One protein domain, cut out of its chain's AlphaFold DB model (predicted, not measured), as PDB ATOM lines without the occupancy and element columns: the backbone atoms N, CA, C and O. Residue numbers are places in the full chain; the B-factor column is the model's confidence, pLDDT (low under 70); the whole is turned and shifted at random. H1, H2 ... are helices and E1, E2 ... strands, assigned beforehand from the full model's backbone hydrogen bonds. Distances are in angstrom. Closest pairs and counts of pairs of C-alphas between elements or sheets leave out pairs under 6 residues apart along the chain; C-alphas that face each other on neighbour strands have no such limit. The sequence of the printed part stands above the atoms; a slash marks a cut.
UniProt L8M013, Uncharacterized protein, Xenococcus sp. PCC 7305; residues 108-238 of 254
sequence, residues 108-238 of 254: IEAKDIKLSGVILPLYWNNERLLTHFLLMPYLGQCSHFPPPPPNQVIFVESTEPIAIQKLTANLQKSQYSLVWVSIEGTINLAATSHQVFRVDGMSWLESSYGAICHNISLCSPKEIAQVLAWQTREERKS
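AT A GLANCE: This is residues 108 to 238 of the 254 residues of an uncharacterized protein of Xenococcus sp. PCC 7305 (UniProt L8M013). Five strands, E1 to E5, close into a small barrel, four of them, E1, E3, E4 and E5, with a bend, and H2 runs across its outside with H3 beyond, off the barrel. The far part of the long hairpin E4 and E5 runs on past the ring. The printed part has 131 residues, in the order E1 E2 E3 H1 E4 E5 H2 H3; the barrel is mixed, and the class is mixed, helices and strands. It is compact, with a radius of gyration of the C-alphas of 14.3 A and spans of 41 by 37 by 33 A.

IN THESE COORDINATES: E1, residues 111 to 124, begins at C-alpha 111 (128.808, 128.976, 160.143), spans 25.9 A and bends by 101 degrees at residue 117. E2 is residues 130 to 136, E3 154 to 162 and H1 164 to 167. E4, residues 180 to 198, spans 19.0 A, and E5, residues 201 to 218, spans 29.2 A. H2, residues 221 to 231, spans 15.5 A; H3, residues 234 to 238, ends at C-alpha 238 (118.594, 105.172, 156.266).

HOW THE PARTS SIT: E1, E2 and E3 form a meander, each strand the antiparallel neighbour of the one before: N 120 and O 134 are 2.8 A apart, N 156 and O 133 2.8 A. E3 and E5 are parallel, with N 157 and O 211 at 2.9 A. E5 and E4 are antiparallel, with N 194 and O 205 at 3.0 A; E4 and E1, antiparallel, close the ring, with N 183 and O 115 at 2.9 A. H1 is on the barrel, outside it, over none of the strands. H2 is on it, outside, at a height of 9.4 A, across the strands at 86 degrees to E1 on the local plane; its closest C-alphas to E1 are those of Glu 223 and Ser 116, 6.3 A. H3 is not on the barrel. Every O i to N i+4 pair is within hydrogen-bond range in H2 and H3; H1 is too short for one.

THE WHOLE: The C-alphas farthest apart, of Asn 126 and Glu 234, are 43.2 A apart. The printed part has no cut; the links E2 to E3 and H1 to E4 are long. The model's pLDDT is under 70 in residues 139 to 147, 168 to 177, 199 to 202 and 232 to 238.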
ATOM      1  N   ILE A 108     123.666 124.925 162.260       87.94
ATOM      2  CA  ILE A 108     124.477 125.358 161.105       87.94
ATOM      3  C   ILE A 108     124.455 126.867 160.854       87.94
ATOM      4  O   ILE A 108     125.289 127.348 160.101       87.94
ATOM      5  N   GLU A 109     123.530 127.591 161.483       90.56
ATOM      6  CA  GLU A 109     123.302 129.015 161.227       90.56
ATOM      7  C   GLU A 109     124.582 129.853 161.359       90.56
ATOM      8  O   GLU A 109     125.294 129.747 162.364       90.56
ATOM      9  N   ALA A 110     124.844 130.689 160.349       92.75
ATOM     10  CA  ALA A 110     125.982 131.598 160.248       92.75
ATOM     11  C   ALA A 110     127.357 130.940 160.462       92.75
ATOM     12  O   ALA A 110     128.273 131.562 161.006       92.75
ATOM     13  N   LYS A 111     127.519 129.674 160.056       94.38
ATOM     14  CA  LYS A 111     128.808 128.976 160.143       94.38
ATOM     15  C   LYS A 111     129.624 129.106 158.874       94.38
ATOM     16  O   LYS A 111     129.082 129.144 157.771       94.38
ATOM     17  N   ASP A 112     130.938 129.066 159.048       96.75
ATOM     18  CA  ASP A 112     131.860 128.901 157.936       96.75
ATOM     19  C   ASP A 112     131.702 127.503 157.336       96.75
ATOM     20  O   ASP A 112     131.614 126.497 158.052       96.75
ATOM     21  N   ILE A 113     131.686 127.445 156.012       96.69
ATOM     22  CA  ILE A 113     131.620 126.213 155.238       96.69
ATOM     23  C   ILE A 113     132.847 126.107 154.342       96.69
ATOM     24  O   ILE A 113     133.227 127.074 153.687       96.69
ATOM     25  N   LYS A 114     133.447 124.917 154.302       97.06
ATOM     26  CA  LYS A 114     134.373 124.476 153.262       97.06
ATOM     27  C   LYS A 114     133.931 123.109 152.768       97.06
ATOM     28  O   LYS A 114     134.306 122.095 153.346       97.06
ATOM     29  N   LEU A 115     133.105 123.076 151.728       97.31
ATOM     30  CA  LEU A 115     132.446 121.841 151.317       97.31
ATOM     31  C   LEU A 115     132.679 121.537 149.846       97.31
ATOM     32  O   LEU A 115     132.513 122.386 148.971       97.31
ATOM     33  N   SER A 116     133.050 120.289 149.587       96.75
ATOM     34  CA  SER A 116     133.255 119.768 148.244       96.75
ATOM     35  C   SER A 116     132.021 119.036 147.741       96.75
ATOM     36  O   SER A 116     131.379 118.291 148.478       96.75
ATOM     37  N   GLY A 117     131.708 119.188 146.462       94.06
ATOM     38  CA  GLY A 117     130.569 118.526 145.847       94.06
ATOM     39  C   GLY A 117     130.498 118.771 144.353       94.06
ATOM     40  O   GLY A 117     131.428 119.282 143.732       94.06
ATOM     41  N   VAL A 118     129.373 118.388 143.776       91.12
ATOM     42  CA  VAL A 118     129.047 118.616 142.377       91.12
ATOM     43  C   VAL A 118     128.086 119.789 142.269       91.12
ATOM     44  O   VAL A 118     127.151 119.886 143.065       91.12
ATOM     45  N   ILE A 119     128.295 120.649 141.272       91.00
ATOM     46  CA  ILE A 119     127.397 121.777 141.009       91.00
ATOM     47  C   ILE A 119     126.309 121.440 139.988       91.00
ATOM     48  O   ILE A 119     126.570 120.806 138.964       91.00
ATOM     49  N   LEU A 120     125.103 121.948 140.234       89.06
ATOM     50  CA  LEU A 120     124.049 122.116 139.239       89.06
ATOM     51  C   LEU A 120     123.819 123.618 139.008       89.06
ATOM     52  O   LEU A 120     123.289 124.289 139.895       89.06
ATOM     53  N   PRO A 121     124.230 124.171 137.855       90.75
ATOM     54  CA  PRO A 121     124.019 125.581 137.530       90.75
ATOM     55  C   PRO A 121     122.535 125.971 137.530       90.75
ATOM     56  O   PRO A 121     121.734 125.261 136.925       90.75
ATOM     57  N   LEU A 122     122.184 127.113 138.136       90.44
ATOM     58  CA  LEU A 122     120.809 127.636 138.144       90.44
ATOM     59  C   LEU A 122     120.695 128.980 137.423       90.44
ATOM     60  O   LEU A 122     119.964 129.098 136.442       90.44
ATOM     61  N   TYR A 123     121.441 129.988 137.881       92.81
ATOM     62  CA  TYR A 123     121.315 131.356 137.378       92.81
ATOM     63  C   TYR A 123     122.647 131.901 136.875       92.81
ATOM     64  O   TYR A 123     123.708 131.694 137.469       92.81
ATOM     65  N   TRP A 124     122.572 132.650 135.780       93.94
ATOM     66  CA  TRP A 124     123.705 133.270 135.104       93.94
ATOM     67  C   TRP A 124     123.460 134.774 134.988       93.94
ATOM     68  O   TRP A 124     122.322 135.197 134.796       93.94
ATOM     69  N   ASN A 125     124.514 135.581 135.095       93.44
ATOM     70  CA  ASN A 125     124.418 137.015 134.833       93.44
ATOM     71  C   ASN A 125     124.362 137.308 133.316       93.44
ATOM     72  O   ASN A 125     124.499 136.413 132.477       93.44
ATOM     73  N   ASN A 126     124.220 138.587 132.960       93.81
ATOM     74  CA  ASN A 126     124.149 139.042 131.563       93.81
ATOM     75  C   ASN A 126     125.405 138.704 130.737       93.81
ATOM     76  O   ASN A 126     125.331 138.592 129.516       93.81
ATOM     77  N   GLU A 127     126.545 138.501 131.393       93.50
ATOM     78  CA  GLU A 127     127.818 138.123 130.771       93.50
ATOM     79  C   GLU A 127     127.985 136.601 130.642       93.50
ATOM     80  O   GLU A 127     129.042 136.122 130.230       93.50
ATOM     81  N   ARG A 128     126.942 135.823 130.968       90.62
ATOM     82  CA  ARG A 128     126.982 134.356 131.032       90.62
ATOM     83  C   ARG A 128     128.053 133.849 131.997       90.62
ATOM     84  O   ARG A 128     128.729 132.856 131.723       90.62
ATOM     85  N   LEU A 129     128.161 134.491 133.156       92.75
ATOM     86  CA  LEU A 129     128.899 134.002 134.319       92.75
ATOM     87  C   LEU A 129     127.916 133.453 135.357       92.75
ATOM     88  O   LEU A 129     126.853 134.031 135.586       92.75
ATOM     89  N   LEU A 130     128.245 132.305 135.947       93.62
ATOM     90  CA  LEU A 130     127.399 131.617 136.917       93.62
ATOM     91  C   LEU A 130     127.342 132.440 138.206       93.62
ATOM     92  O   LEU A 130     128.380 132.812 138.741       93.62
ATOM     93  N   THR A 131     126.137 132.699 138.703       96.25
ATOM     94  CA  THR A 131     125.913 133.449 139.954       96.25
ATOM     95  C   THR A 131     125.302 132.580 141.039       96.25
ATOM     96  O   THR A 131     125.610 132.771 142.210       96.25
ATOM     97  N   HIS A 132     124.485 131.595 140.653       96.56
ATOM     98  CA  HIS A 132     123.826 130.702 141.596       96.56
ATOM     99  C   HIS A 132     123.812 129.264 141.098       96.56
ATOM    100  O   HIS A 132     123.585 129.004 139.911       96.56
ATOM    101  N   PHE A 133     123.999 128.325 142.016       95.00
ATOM    102  CA  PHE A 133     124.036 126.898 141.726       95.00
ATOM    103  C   PHE A 133     123.598 126.082 142.939       95.00
ATOM    104  O   PHE A 133     123.617 126.569 144.065       95.00
ATOM    105  N   LEU A 134     123.229 124.825 142.712       94.25
ATOM    106  CA  LEU A 134     123.079 123.856 143.793       94.25
ATOM    107  C   LEU A 134     124.382 123.092 143.971       94.25
ATOM    108  O   LEU A 134     124.922 122.584 142.990       94.25
ATOM    109  N   LEU A 135     124.866 122.986 145.204       95.38
ATOM    110  CA  LEU A 135     125.958 122.091 145.573       95.38
ATOM    111  C   LEU A 135     125.373 120.825 146.199       95.38
ATOM    112  O   LEU A 135     124.510 120.901 147.074       95.38
ATOM    113  N   MET A 136     125.840 119.663 145.748       92.19
ATOM    114  CA  MET A 136     125.336 118.361 146.191       92.19
ATOM    115  C   MET A 136     126.465 117.331 146.283       92.19
ATOM    116  O   MET A 136     127.434 117.418 145.527       92.19
ATOM    117  N   PRO A 137     126.339 116.289 147.122       89.75
ATOM    118  CA  PRO A 137     127.334 115.228 147.182       89.75
ATOM    119  C   PRO A 137     127.310 114.328 145.939       89.75
ATOM    120  O   PRO A 137     128.266 113.599 145.707       89.75
ATOM    121  N   TYR A 138     126.239 114.348 145.139       79.69
ATOM    122  CA  TYR A 138     126.093 113.619 143.874       79.69
ATOM    123  C   TYR A 138     125.003 114.252 143.007       79.69
ATOM    124  O   TYR A 138     124.127 114.954 143.504       79.69
ATOM    125  N   LEU A 139     125.014 113.932 141.711       68.00
ATOM    126  CA  LEU A 139     123.913 114.226 140.797       68.00
ATOM    127  C   LEU A 139     123.118 112.950 140.507       68.00
ATOM    128  O   LEU A 139     123.600 112.058 139.814       68.00
ATOM    129  N   GLY A 140     121.882 112.883 141.000       59.44
ATOM    130  CA  GLY A 140     120.905 111.825 140.692       59.44
ATOM    131  C   GLY A 140     120.225 111.993 139.324       59.44
ATOM    132  O   GLY A 140     119.040 111.713 139.185       59.44
ATOM    133  N   GLN A 141     120.927 112.517 138.312       50.50
ATOM    134  CA  GLN A 141     120.307 112.907 137.031       50.50
ATOM    135  C   GLN A 141     120.000 111.739 136.079       50.50
ATOM    136  O   GLN A 141     119.349 111.940 135.057       50.50
ATOM    137  N   CYS A 142     120.401 110.512 136.411       49.50
ATOM    138  CA  CYS A 142     119.920 109.322 135.716       49.50
ATOM    139  C   CYS A 142     118.751 108.739 136.513       49.50
ATOM    140  O   CYS A 142     118.907 108.488 137.705       49.50
ATOM    141  N   SER A 143     117.625 108.466 135.846       50.44
ATOM    142  CA  SER A 143     116.341 107.962 136.388       50.44
ATOM    143  C   SER A 143     116.402 106.733 137.323       50.44
ATOM    144  O   SER A 143     115.374 106.299 137.828       50.44
ATOM    145  N   HIS A 144     117.583 106.161 137.558       53.38
ATOM    146  CA  HIS A 144     117.825 104.983 138.387       53.38
ATOM    147  C   HIS A 144     118.196 105.311 139.849       53.38
ATOM    148  O   HIS A 144     118.333 104.384 140.644       53.38
ATOM    149  N   PHE A 145     118.363 106.591 140.222       52.66
ATOM    150  CA  PHE A 145     118.621 107.009 141.609       52.66
ATOM    151  C   PHE A 145     117.766 108.224 142.011       52.66
ATOM    152  O   PHE A 145     117.706 109.186 141.243       52.66
ATOM    153  N   PRO A 146     117.143 108.221 143.208       59.97
ATOM    154  CA  PRO A 146     116.415 109.381 143.718       59.97
ATOM    155  C   PRO A 146     117.322 110.618 143.855       59.97
ATOM    156  O   PRO A 146     118.532 110.468 144.082       59.97
ATOM    157  N   PRO A 147     116.763 111.840 143.762       68.94
ATOM    158  CA  PRO A 147     117.506 113.058 144.071       68.94
ATOM    159  C   PRO A 147     118.012 113.046 145.525       68.94
ATOM    160  O   PRO A 147     117.494 112.301 146.364       68.94
ATOM    161  N   PRO A 148     119.042 113.847 145.862       78.38
ATOM    162  CA  PRO A 148     119.426 114.018 147.251       78.38
ATOM    163  C   PRO A 148     118.314 114.579 148.126       78.38
ATOM    164  O   PRO A 148     117.509 115.379 147.651       78.38
ATOM    165  N   PRO A 149     118.263 114.162 149.405       81.81
ATOM    166  CA  PRO A 149     117.336 114.761 150.343       81.81
ATOM    167  C   PRO A 149     117.650 116.256 150.533       81.81
ATOM    168  O   PRO A 149     118.808 116.651 150.378       81.81
ATOM    169  N   PRO A 150     116.668 117.087 150.930       85.19
ATOM    170  CA  PRO A 150     116.845 118.542 151.004       85.19
ATOM    171  C   PRO A 150     118.000 118.991 151.914       85.19
ATOM    172  O   PRO A 150     118.706 119.952 151.617       85.19
ATOM    173  N   ASN A 151     118.268 118.249 152.994       88.31
ATOM    174  CA  ASN A 151     119.392 118.487 153.906       88.31
ATOM    175  C   ASN A 151     120.764 118.045 153.345       88.31
ATOM    176  O   ASN A 151     121.760 118.029 154.067       88.31
ATOM    177  N   GLN A 152     120.824 117.636 152.081       90.31
ATOM    178  CA  GLN A 152     122.032 117.264 151.338       90.31
ATOM    179  C   GLN A 152     122.109 118.003 149.992       90.31
ATOM    180  O   GLN A 152     122.850 117.607 149.094       90.31
ATOM    181  N   VAL A 153     121.348 119.087 149.855       91.69
ATOM    182  CA  VAL A 153     121.407 120.038 148.745       91.69
ATOM    183  C   VAL A 153     121.612 121.416 149.360       91.69
ATOM    184  O   VAL A 153     120.926 121.757 150.323       91.69
ATOM    185  N   ILE A 154     122.532 122.216 148.822       95.88
ATOM    186  CA  ILE A 154     122.762 123.602 149.259       95.88
ATOM    187  C   ILE A 154     122.506 124.534 148.080       95.88
ATOM    188  O   ILE A 154     123.130 124.361 147.033       95.88
ATOM    189  N   PHE A 155     121.640 125.532 148.251       97.38
ATOM    190  CA  PHE A 155     121.531 126.652 147.320       97.38
ATOM    191  C   PHE A 155     122.656 127.653 147.573       97.38
ATOM    192  O   PHE A 155     122.769 128.219 148.658       97.38
ATOM    193  N   VAL A 156     123.518 127.849 146.582       98.19
ATOM    194  CA  VAL A 156     124.715 128.678 146.711       98.19
ATOM    195  C   VAL A 156     124.582 129.917 145.839       98.19
ATOM    196  O   VAL A 156     124.395 129.806 144.628       98.19
ATOM    197  N   GLU A 157     124.743 131.083 146.455       98.12
ATOM    198  CA  GLU A 157     124.967 132.365 145.790       98.12
ATOM    199  C   GLU A 157     126.464 132.679 145.836       98.12
ATOM    200  O   GLU A 157     127.092 132.608 146.893       98.12
ATOM    201  N   SER A 158     127.065 133.004 144.692       97.31
ATOM    202  CA  SER A 158     128.471 133.400 144.640       97.31
ATOM    203  C   SER A 158     128.612 134.914 144.677       97.31
ATOM    204  O   SER A 158     127.975 135.613 143.891       97.31
ATOM    205  N   THR A 159     129.494 135.417 145.543       97.06
ATOM    206  CA  THR A 159     129.779 136.858 145.627       97.06
ATOM    207  C   THR A 159     130.475 137.388 144.376       97.06
ATOM    208  O   THR A 159     130.353 138.565 144.061       97.06
ATOM    209  N   GLU A 160     131.192 136.520 143.657       94.50
ATOM    210  CA  GLU A 160     131.912 136.842 142.427       94.50
ATOM    211  C   GLU A 160     131.424 135.933 141.287       94.50
ATOM    212  O   GLU A 160     131.480 134.709 141.422       94.50
ATOM    213  N   PRO A 161     130.958 136.472 140.144       92.44
ATOM    214  CA  PRO A 161     130.451 135.646 139.053       92.44
ATOM    215  C   PRO A 161     131.500 134.669 138.492       92.44
ATOM    216  O   PRO A 161     132.632 135.031 138.168       92.44
ATOM    217  N   ILE A 162     131.099 133.412 138.296       90.75
ATOM    218  CA  ILE A 162     132.011 132.309 137.984       90.75
ATOM    219  C   ILE A 162     131.995 131.991 136.487       90.75
ATOM    220  O   ILE A 162     130.995 131.551 135.913       90.75
ATOM    221  N   ALA A 163     133.154 132.094 135.841       89.31
ATOM    222  CA  ALA A 163     133.351 131.566 134.494       89.31
ATOM    223  C   ALA A 163     133.551 130.036 134.529       89.31
ATOM    224  O   ALA A 163     134.686 129.563 134.442       89.31
ATOM    225  N   ILE A 164     132.470 129.245 134.613       81.06
ATOM    226  CA  ILE A 164     132.559 127.765 134.685       81.06
ATOM    227  C   ILE A 164     133.442 127.195 133.570       81.06
ATOM    228  O   ILE A 164     134.261 126.317 133.817       81.06
ATOM    229  N   GLN A 165     133.333 127.727 132.349       76.50
ATOM    230  CA  GLN A 165     134.130 127.253 131.214       76.50
ATOM    231  C   GLN A 165     135.640 127.361 131.462       76.50
ATOM    232  O   GLN A 165     136.389 126.506 130.997       76.50
ATOM    233  N   LYS A 166     136.083 128.387 132.205       75.31
ATOM    234  CA  LYS A 166     137.486 128.549 132.607       75.31
ATOM    235  C   LYS A 166     137.871 127.538 133.682       75.31
ATOM    236  O   LYS A 166     138.948 126.961 133.582       75.31
ATOM    237  N   LEU A 167     136.986 127.275 134.651       70.69
ATOM    238  CA  LEU A 167     137.204 126.223 135.650       70.69
ATOM    239  C   LEU A 167     137.377 124.856 134.976       70.69
ATOM    240  O   LEU A 167     138.281 124.110 135.321       70.69
ATOM    241  N   THR A 168     136.569 124.541 133.964       68.00
ATOM    242  CA  THR A 168     136.565 123.222 133.313       68.00
ATOM    243  C   THR A 168     137.464 123.121 132.077       68.00
ATOM    244  O   THR A 168     137.429 122.100 131.394       68.00
ATOM    245  N   ALA A 169     138.238 124.159 131.738       57.75
ATOM    246  CA  ALA A 169     138.938 124.268 130.450       57.75
ATOM    247  C   ALA A 169     139.910 123.108 130.165       57.75
ATOM    248  O   ALA A 169     140.093 122.731 129.010       57.75
ATOM    249  N   ASN A 170     140.481 122.524 131.221       55.91
ATOM    250  CA  ASN A 170     141.448 121.427 131.147       55.91
ATOM    251  C   ASN A 170     140.836 120.050 131.455       55.91
ATOM    252  O   ASN A 170     141.562 119.062 131.547       55.91
ATOM    253  N   LEU A 171     139.516 119.967 131.641       60.34
ATOM    254  CA  LEU A 171     138.839 118.689 131.838       60.34
ATOM    255  C   LEU A 171     138.576 118.043 130.479       60.34
ATOM    256  O   LEU A 171     138.119 118.697 129.538       60.34
ATOM    257  N   GLN A 172     138.843 116.740 130.375       56.12
ATOM    258  CA  GLN A 172     138.483 115.965 129.194       56.12
ATOM    259  C   GLN A 172     136.963 116.074 129.002       56.12
ATOM    260  O   GLN A 172     136.180 115.614 129.838       56.12
ATOM    261  N   LYS A 173     136.547 116.766 127.935       51.81
ATOM    262  CA  LYS A 173     135.136 117.022 127.630       51.81
ATOM    263  C   LYS A 173     134.450 115.707 127.269       51.81
ATOM    264  O   LYS A 173     134.449 115.295 126.115       51.81
ATOM    265  N   SER A 174     133.850 115.063 128.260       52.56
ATOM    266  CA  SER A 174     132.690 114.210 128.053       52.56
ATOM    267  C   SER A 174     131.452 115.098 128.161       52.56
ATOM    268  O   SER A 174     131.382 115.987 129.009       52.56
ATOM    269  N   GLN A 175     130.459 114.848 127.310       43.97
ATOM    270  CA  GLN A 175     129.153 115.519 127.335       43.97
ATOM    271  C   GLN A 175     128.366 115.297 128.648       43.97
ATOM    272  O   GLN A 175     127.306 115.883 128.832       43.97
ATOM    273  N   TYR A 176     128.902 114.482 129.565       50.16
ATOM    274  CA  TYR A 176     128.340 114.160 130.876       50.16
ATOM    275  C   TYR A 176     129.315 114.435 132.039       50.16
ATOM    276  O   TYR A 176     129.109 113.935 133.144       50.16
ATOM    277  N   SER A 177     130.408 115.177 131.816       63.34
ATOM    278  CA  SER A 177     131.383 115.459 132.877       63.34
ATOM    279  C   SER A 177     130.778 116.368 133.948       63.34
ATOM    280  O   SER A 177     130.542 117.552 133.716       63.34
ATOM    281  N   LEU A 178     130.561 115.806 135.135       77.44
ATOM    282  CA  LEU A 178     130.170 116.557 136.322       77.44
ATOM    283  C   LEU A 178     131.280 117.534 136.729       77.44
ATOM    284  O   LEU A 178     132.463 117.187 136.690       77.44
ATOM    285  N   VAL A 179     130.899 118.738 137.154       86.88
ATOM    286  CA  VAL A 179     131.849 119.742 137.645       86.88
ATOM    287  C   VAL A 179     131.930 119.636 139.163       86.88
ATOM    288  O   VAL A 179     130.985 119.980 139.870       86.88
ATOM    289  N   TRP A 180     133.065 119.128 139.640       89.94
ATOM    290  CA  TRP A 180     133.364 118.978 141.061       89.94
ATOM    291  C   TRP A 180     134.082 120.218 141.578       89.94
ATOM    292  O   TRP A 180     135.149 120.571 141.069       89.94
ATOM    293  N   VAL A 181     133.504 120.861 142.588       94.06
ATOM    294  CA  VAL A 181     134.045 122.080 143.189       94.06
ATOM    295  C   VAL A 181     134.106 121.983 144.706       94.06
ATOM    296  O   VAL A 181     133.283 121.314 145.329       94.06
ATOM    297  N   SER A 182     135.069 122.688 145.281       96.25
ATOM    298  CA  SER A 182     135.174 122.987 146.705       96.25
ATOM    299  C   SER A 182     134.781 124.451 146.882       96.25
ATOM    300  O   SER A 182     135.360 125.312 146.214       96.25
ATOM    301  N   ILE A 183     133.766 124.726 147.702       97.19
ATOM    302  CA  ILE A 183     133.342 126.095 148.026       97.19
ATOM    303  C   ILE A 183     133.839 126.482 149.411       97.19
ATOM    304  O   ILE A 183     133.896 125.633 150.296       97.19
ATOM    305  N   GLU A 184     134.122 127.764 149.608       97.75
ATOM    306  CA  GLU A 184     134.299 128.381 150.918       97.75
ATOM    307  C   GLU A 184     133.349 129.577 151.053       97.75
ATOM    308  O   GLU A 184     133.161 130.353 150.105       97.75
ATOM    309  N   GLY A 185     132.714 129.702 152.216       97.12
ATOM    310  CA  GLY A 185     131.666 130.691 152.427       97.12
ATOM    311  C   GLY A 185     131.006 130.616 153.796       97.12
ATOM    312  O   GLY A 185     131.545 130.027 154.729       97.12
ATOM    313  N   THR A 186     129.792 131.158 153.879       97.69
ATOM    314  CA  THR A 186     128.938 131.113 155.077       97.69
ATOM    315  C   THR A 186     127.616 130.422 154.757       97.69
ATOM    316  O   THR A 186     126.976 130.772 153.766       97.69
ATOM    317  N   ILE A 187     127.196 129.463 155.589       96.62
ATOM    318  CA  ILE A 187     125.958 128.683 155.426       96.62
ATOM    319  C   ILE A 187     124.892 129.080 156.458       96.62
ATOM    320  O   ILE A 187     125.211 129.387 157.606       96.62
ATOM    321  N   ASN A 188     123.621 129.047 156.052       94.56
ATOM    322  CA  ASN A 188     122.452 129.337 156.885       94.56
ATOM    323  C   ASN A 188     121.295 128.373 156.590       94.56
ATOM    324  O   ASN A 188     121.244 127.728 155.536       94.56
ATOM    325  N   LEU A 189     120.337 128.296 157.515       90.81
ATOM    326  CA  LEU A 189     119.058 127.632 157.283       90.81
ATOM    327  C   LEU A 189     118.205 128.514 156.373       90.81
ATOM    328  O   LEU A 189     117.550 129.454 156.815       90.81
ATOM    329  N   ALA A 190     118.205 128.195 155.085       90.38
ATOM    330  CA  ALA A 190     117.421 128.901 154.086       90.38
ATOM    331  C   ALA A 190     116.838 127.866 153.130       90.38
ATOM    332  O   ALA A 190     117.496 127.442 152.184       90.38
ATOM    333  N   ALA A 191     115.619 127.417 153.432       86.62
ATOM    334  CA  ALA A 191     114.950 126.430 152.608       86.62
ATOM    335  C   ALA A 191     114.508 127.055 151.279       86.62
ATOM    336  O   ALA A 191     113.825 128.082 151.269       86.62
ATOM    337  N   THR A 192     114.873 126.426 150.166       87.44
ATOM    338  CA  THR A 192     114.524 126.870 148.815       87.44
ATOM    339  C   THR A 192     114.074 125.698 147.952       87.44
ATOM    340  O   THR A 192     114.455 124.549 148.179       87.44
ATOM    341  N   SER A 193     113.272 126.004 146.935       86.06
ATOM    342  CA  SER A 193     112.801 125.050 145.935       86.06
ATOM    343  C   SER A 193     113.139 125.576 144.547       86.06
ATOM    344  O   SER A 193     112.860 126.738 144.237       86.06
ATOM    345  N   HIS A 194     113.763 124.740 143.720       85.25
ATOM    346  CA  HIS A 194     114.193 125.121 142.379       85.25
ATOM    347  C   HIS A 194     113.739 124.098 141.350       85.25
ATOM    348  O   HIS A 194     113.966 122.899 141.505       85.25
ATOM    349  N   GLN A 195     113.157 124.582 140.258       82.50
ATOM    350  CA  GLN A 195     112.832 123.735 139.124       82.50
ATOM    351  C   GLN A 195     114.116 123.371 138.370       82.50
ATOM    352  O   GLN A 195     114.898 124.242 137.983       82.50
ATOM    353  N   VAL A 196     114.328 122.077 138.154       80.19
ATOM    354  CA  VAL A 196     115.483 121.525 137.446       80.19
ATOM    355  C   VAL A 196     115.025 120.673 136.269       80.19
ATOM    356  O   VAL A 196     113.943 120.087 136.280       80.19
ATOM    357  N   PHE A 197     115.861 120.606 135.236       74.75
ATOM    358  CA  PHE A 197     115.614 119.776 134.062       74.75
ATOM    359  C   PHE A 197     116.302 118.424 134.222       74.75
ATOM    360  O   PHE A 197     117.494 118.357 134.521       74.75
ATOM    361  N   ARG A 198     115.551 117.356 133.984       70.19
ATOM    362  CA  ARG A 198     116.007 115.968 133.938       70.19
ATOM    363  C   ARG A 198     115.743 115.398 132.545       70.19
ATOM    364  O   ARG A 198     115.078 116.011 131.711       70.19
ATOM    365  N   VAL A 199     116.269 114.203 132.284       65.88
ATOM    366  CA  VAL A 199     116.051 113.498 131.007       65.88
ATOM    367  C   VAL A 199     114.582 113.124 130.769       65.88
ATOM    368  O   VAL A 199     114.181 112.945 129.625       65.88
ATOM    369  N   ASP A 200     113.796 113.008 131.841       60.88
ATOM    370  CA  ASP A 200     112.387 112.607 131.867       60.88
ATOM    371  C   ASP A 200     111.414 113.788 132.055       60.88
ATOM    372  O   ASP A 200     110.202 113.580 132.053       60.88
ATOM    373  N   GLY A 201     111.913 115.024 132.166       67.19
ATOM    374  CA  GLY A 201     111.082 116.221 132.288       67.19
ATOM    375  C   GLY A 201     111.606 117.229 133.305       67.19
ATOM    376  O   GLY A 201     112.783 117.231 133.663       67.19
ATOM    377  N   MET A 202     110.728 118.127 133.740       69.25
ATOM    378  CA  MET A 202     111.014 119.053 134.833       69.25
ATOM    379  C   MET A 202     110.715 118.369 136.173       69.25
ATOM    380  O   MET A 202     109.799 117.560 136.272       69.25
ATOM    381  N   SER A 203     111.484 118.696 137.204       74.44
ATOM    382  CA  SER A 203     111.204 118.296 138.588       74.44
ATOM    383  C   SER A 203     111.638 119.400 139.539       74.44
ATOM    384  O   SER A 203     112.512 120.192 139.174       74.44
ATOM    385  N   TRP A 204     111.126 119.429 140.765       77.62
ATOM    386  CA  TRP A 204     111.677 120.318 141.780       77.62
ATOM    387  C   TRP A 204     112.783 119.638 142.559       77.62
ATOM    388  O   TRP A 204     112.780 118.433 142.820       77.62
ATOM    389  N   LEU A 205     113.780 120.441 142.894       81.19
ATOM    390  CA  LEU A 205     114.854 120.070 143.783       81.19
ATOM    391  C   LEU A 205     114.856 121.047 144.949       81.19
ATOM    392  O   LEU A 205     114.999 122.260 144.786       81.19
ATOM    393  N   GLU A 206     114.669 120.479 146.127       84.81
ATOM    394  CA  GLU A 206     114.598 121.200 147.386       84.81
ATOM    395  C   GLU A 206     115.977 121.272 148.032       84.81
ATOM    396  O   GLU A 206     116.751 120.315 147.988       84.81
ATOM    397  N   SER A 207     116.246 122.386 148.694       89.38
ATOM    398  CA  SER A 207     117.404 122.584 149.551       89.38
ATOM    399  C   SER A 207     116.937 123.084 150.906       89.38
ATOM    400  O   SER A 207     116.062 123.940 150.982       89.38
ATOM    401  N   SER A 208     117.518 122.564 151.984       90.38
ATOM    402  CA  SER A 208     117.278 123.085 153.334       90.38
ATOM    403  C   SER A 208     118.237 124.212 153.728       90.38
ATOM    404  O   SER A 208     118.055 124.826 154.782       90.38
ATOM    405  N   TYR A 209     119.285 124.448 152.935       93.88
ATOM    406  CA  TYR A 209     120.414 125.290 153.310       93.88
ATOM    407  C   TYR A 209     120.788 126.264 152.197       93.88
ATOM    408  O   TYR A 209     120.929 125.876 151.040       93.88
ATOM    409  N   GLY A 210     121.058 127.511 152.574       96.75
ATOM    410  CA  GLY A 210     121.623 128.521 151.685       96.75
ATOM    411  C   GLY A 210     123.067 128.827 152.061       96.75
ATOM    412  O   GLY A 210     123.389 128.849 153.249       96.75
ATOM    413  N   ALA A 211     123.928 129.097 151.083       98.00
ATOM    414  CA  ALA A 211     125.291 129.551 151.335       98.00
ATOM    415  C   ALA A 211     125.680 130.750 150.467       98.00
ATOM    416  O   ALA A 211     125.397 130.780 149.271       98.00
ATOM    417  N   ILE A 212     126.395 131.701 151.070       98.25
ATOM    418  CA  ILE A 212     127.102 132.764 150.355       98.25
ATOM    419  C   ILE A 212     128.546 132.305 150.159       98.25
ATOM    420  O   ILE A 212     129.289 132.149 151.128       98.25
ATOM    421  N   CYS A 213     128.934 132.059 148.912       97.81
ATOM    422  CA  CYS A 213     130.236 131.534 148.514       97.81
ATOM    423  C   CYS A 213     131.163 132.666 148.067       97.81
ATOM    424  O   CYS A 213     130.921 133.295 147.033       97.81
ATOM    425  N   HIS A 214     132.263 132.864 148.795       96.38
ATOM    426  CA  HIS A 214     133.284 133.861 148.464       96.38
ATOM    427  C   HIS A 214     134.503 133.272 147.743       96.38
ATOM    428  O   HIS A 214     135.304 134.011 147.178       96.38
ATOM    429  N   ASN A 215     134.685 131.948 147.775       95.88
ATOM    430  CA  ASN A 215     135.774 131.278 147.071       95.88
ATOM    431  C   ASN A 215     135.321 129.912 146.544       95.88
ATOM    432  O   ASN A 215     134.603 129.180 147.217       95.88
ATOM    433  N   ILE A 216     135.752 129.577 145.330       94.69
ATOM    434  CA  ILE A 216     135.419 128.326 144.652       94.69
ATOM    435  C   ILE A 216     136.630 127.820 143.869       94.69
ATOM    436  O   ILE A 216     137.271 128.563 143.125       94.69
ATOM    437  N   SER A 217     136.924 126.530 143.993       93.12
ATOM    438  CA  SER A 217     137.993 125.866 143.245       93.12
ATOM    439  C   SER A 217     137.548 124.502 142.736       93.12
ATOM    440  O   SER A 217     136.594 123.925 143.247       93.12
ATOM    441  N   LEU A 218     138.252 123.945 141.747       91.62
ATOM    442  CA  LEU A 218     138.066 122.534 141.398       91.62
ATOM    443  C   LEU A 218     138.468 121.638 142.573       91.62
ATOM    444  O   LEU A 218     139.460 121.915 143.250       91.62
ATOM    445  N   CYS A 219     137.738 120.542 142.763       90.88
ATOM    446  CA  CYS A 219     138.132 119.527 143.732       90.88
ATOM    447  C   CYS A 219     139.433 118.829 143.320       90.88
ATOM    448  O   CYS A 219     139.624 118.433 142.166       90.88
ATOM    449  N   SER A 220     140.283 118.567 144.304       91.06
ATOM    450  CA  SER A 220     141.348 117.574 144.229       91.06
ATOM    451  C   SER A 220     140.783 116.143 144.191       91.06
ATOM    452  O   SER A 220     139.671 115.894 144.668       91.06
ATOM    453  N   PRO A 221     141.557 115.143 143.718       90.12
ATOM    454  CA  PRO A 221     141.143 113.738 143.785       90.12
ATOM    455  C   PRO A 221     140.797 113.267 145.205       90.12
ATOM    456  O   PRO A 221     139.918 112.426 145.381       90.12
ATOM    457  N   LYS A 222     141.464 113.829 146.224       92.06
ATOM    458  CA  LYS A 222     141.205 113.521 147.634       92.06
ATOM    459  C   LYS A 222     139.828 114.019 148.077       92.06
ATOM    460  O   LYS A 222     139.100 113.260 148.707       92.06
ATOM    461  N   GLU A 223     139.470 115.253 147.730       92.81
ATOM    462  CA  GLU A 223     138.149 115.825 148.029       92.81
ATOM    463  C   GLU A 223     137.036 115.037 147.325       92.81
ATOM    464  O   GLU A 223     136.049 114.666 147.954       92.81
ATOM    465  N   ILE A 224     137.225 114.678 146.047       89.81
ATOM    466  CA  ILE A 224     136.263 113.831 145.319       89.81
ATOM    467  C   ILE A 224     136.096 112.480 146.027       89.81
ATOM    468  O   ILE A 224     134.970 112.044 146.258       89.81
ATOM    469  N   ALA A 225     137.193 111.828 146.419       87.94
ATOM    470  CA  ALA A 225     137.140 110.546 147.121       87.94
ATOM    471  C   ALA A 225     136.409 110.637 148.474       87.94
ATOM    472  O   ALA A 225     135.669 109.718 148.820       87.94
ATOM    473  N   GLN A 226     136.572 111.737 149.219       90.19
ATOM    474  CA  GLN A 226     135.846 111.976 150.472       90.19
ATOM    475  C   GLN A 226     134.334 112.083 150.241       90.19
ATOM    476  O   GLN A 226     133.559 111.424 150.933       90.19
ATOM    477  N   VAL A 227     133.913 112.842 149.226       89.25
ATOM    478  CA  VAL A 227     132.489 112.981 148.888       89.25
ATOM    479  C   VAL A 227     131.908 111.658 148.376       89.25
ATOM    480  O   VAL A 227     130.811 111.271 148.773       89.25
ATOM    481  N   LEU A 228     132.640 110.914 147.542       86.19
ATOM    482  CA  LEU A 228     132.215 109.587 147.077       86.19
ATOM    483  C   LEU A 228     132.087 108.583 148.232       86.19
ATOM    484  O   LEU A 228     131.160 107.775 148.237       86.19
ATOM    485  N   ALA A 229     132.976 108.640 149.229       86.19
ATOM    486  CA  ALA A 229     132.888 107.789 150.413       86.19
ATOM    487  C   ALA A 229     131.620 108.069 151.235       86.19
ATOM    488  O   ALA A 229     131.042 107.139 151.790       86.19
ATOM    489  N   TRP A 230     131.151 109.318 151.283       84.75
ATOM    490  CA  TRP A 230     129.865 109.656 151.898       84.75
ATOM    491  C   TRP A 230     128.681 108.996 151.166       84.75
ATOM    492  O   TRP A 230     127.788 108.439 151.805       84.75
ATOM    493  N   GLN A 231     128.705 108.951 149.829       73.62
ATOM    494  CA  GLN A 231     127.619 108.359 149.030       73.62
ATOM    495  C   GLN A 231     127.379 106.868 149.309       73.62
ATOM    496  O   GLN A 231     126.271 106.370 149.072       73.62
ATOM    497  N   THR A 232     128.405 106.148 149.764       67.50
ATOM    498  CA  THR A 232     128.366 104.695 149.970       67.50
ATOM    499  C   THR A 232     128.071 104.283 151.414       67.50
ATOM    500  O   THR A 232     127.893 103.091 151.664       67.50
ATOM    501  N   ARG A 233     127.961 105.229 152.361       68.38
ATOM    502  CA  ARG A 233     127.663 104.926 153.774       68.38
ATOM    503  C   ARG A 233     126.219 104.460 153.981       68.38
ATOM    504  O   ARG A 233     125.280 104.988 153.391       68.38
ATOM    505  N   GLU A 234     126.032 103.509 154.896       55.41
ATOM    506  CA  GLU A 234     124.711 103.007 155.313       55.41
ATOM    507  C   GLU A 234     123.828 104.102 155.938       55.41
ATOM    508  O   GLU A 234     122.619 104.121 155.727       55.41
ATOM    509  N   GLU A 235     124.430 105.073 156.626       56.06
ATOM    510  CA  GLU A 235     123.753 106.251 157.196       56.06
ATOM    511  C   GLU A 235     123.042 107.094 156.129       56.06
ATOM    512  O   GLU A 235     122.010 107.704 156.397       56.06
ATOM    513  N   ARG A 236     123.536 107.080 154.884       63.12
ATOM    514  CA  ARG A 236     122.831 107.685 153.752       63.12
ATOM    515  C   ARG A 236     121.621 106.845 153.352       63.12
ATOM    516  O   ARG A 236     120.577 107.407 153.049       63.12
ATOM    517  N   LYS A 237     121.714 105.513 153.377       53.12
ATOM    518  CA  LYS A 237     120.597 104.626 153.006       53.12
ATOM    519  C   LYS A 237     119.430 104.697 153.993       53.12
ATOM    520  O   LYS A 237     118.298 104.520 153.566       53.12
ATOM    521  N   SER A 238     119.668 104.999 155.272       51.88
ATOM    522  CA  SER A 238     118.594 105.172 156.266       51.88
ATOM    523  C   SER A 238     117.841 106.505 156.140       51.88
ATOM    524  O   SER A 238     116.684 106.586 156.546       51.88
TER     525      SER A 238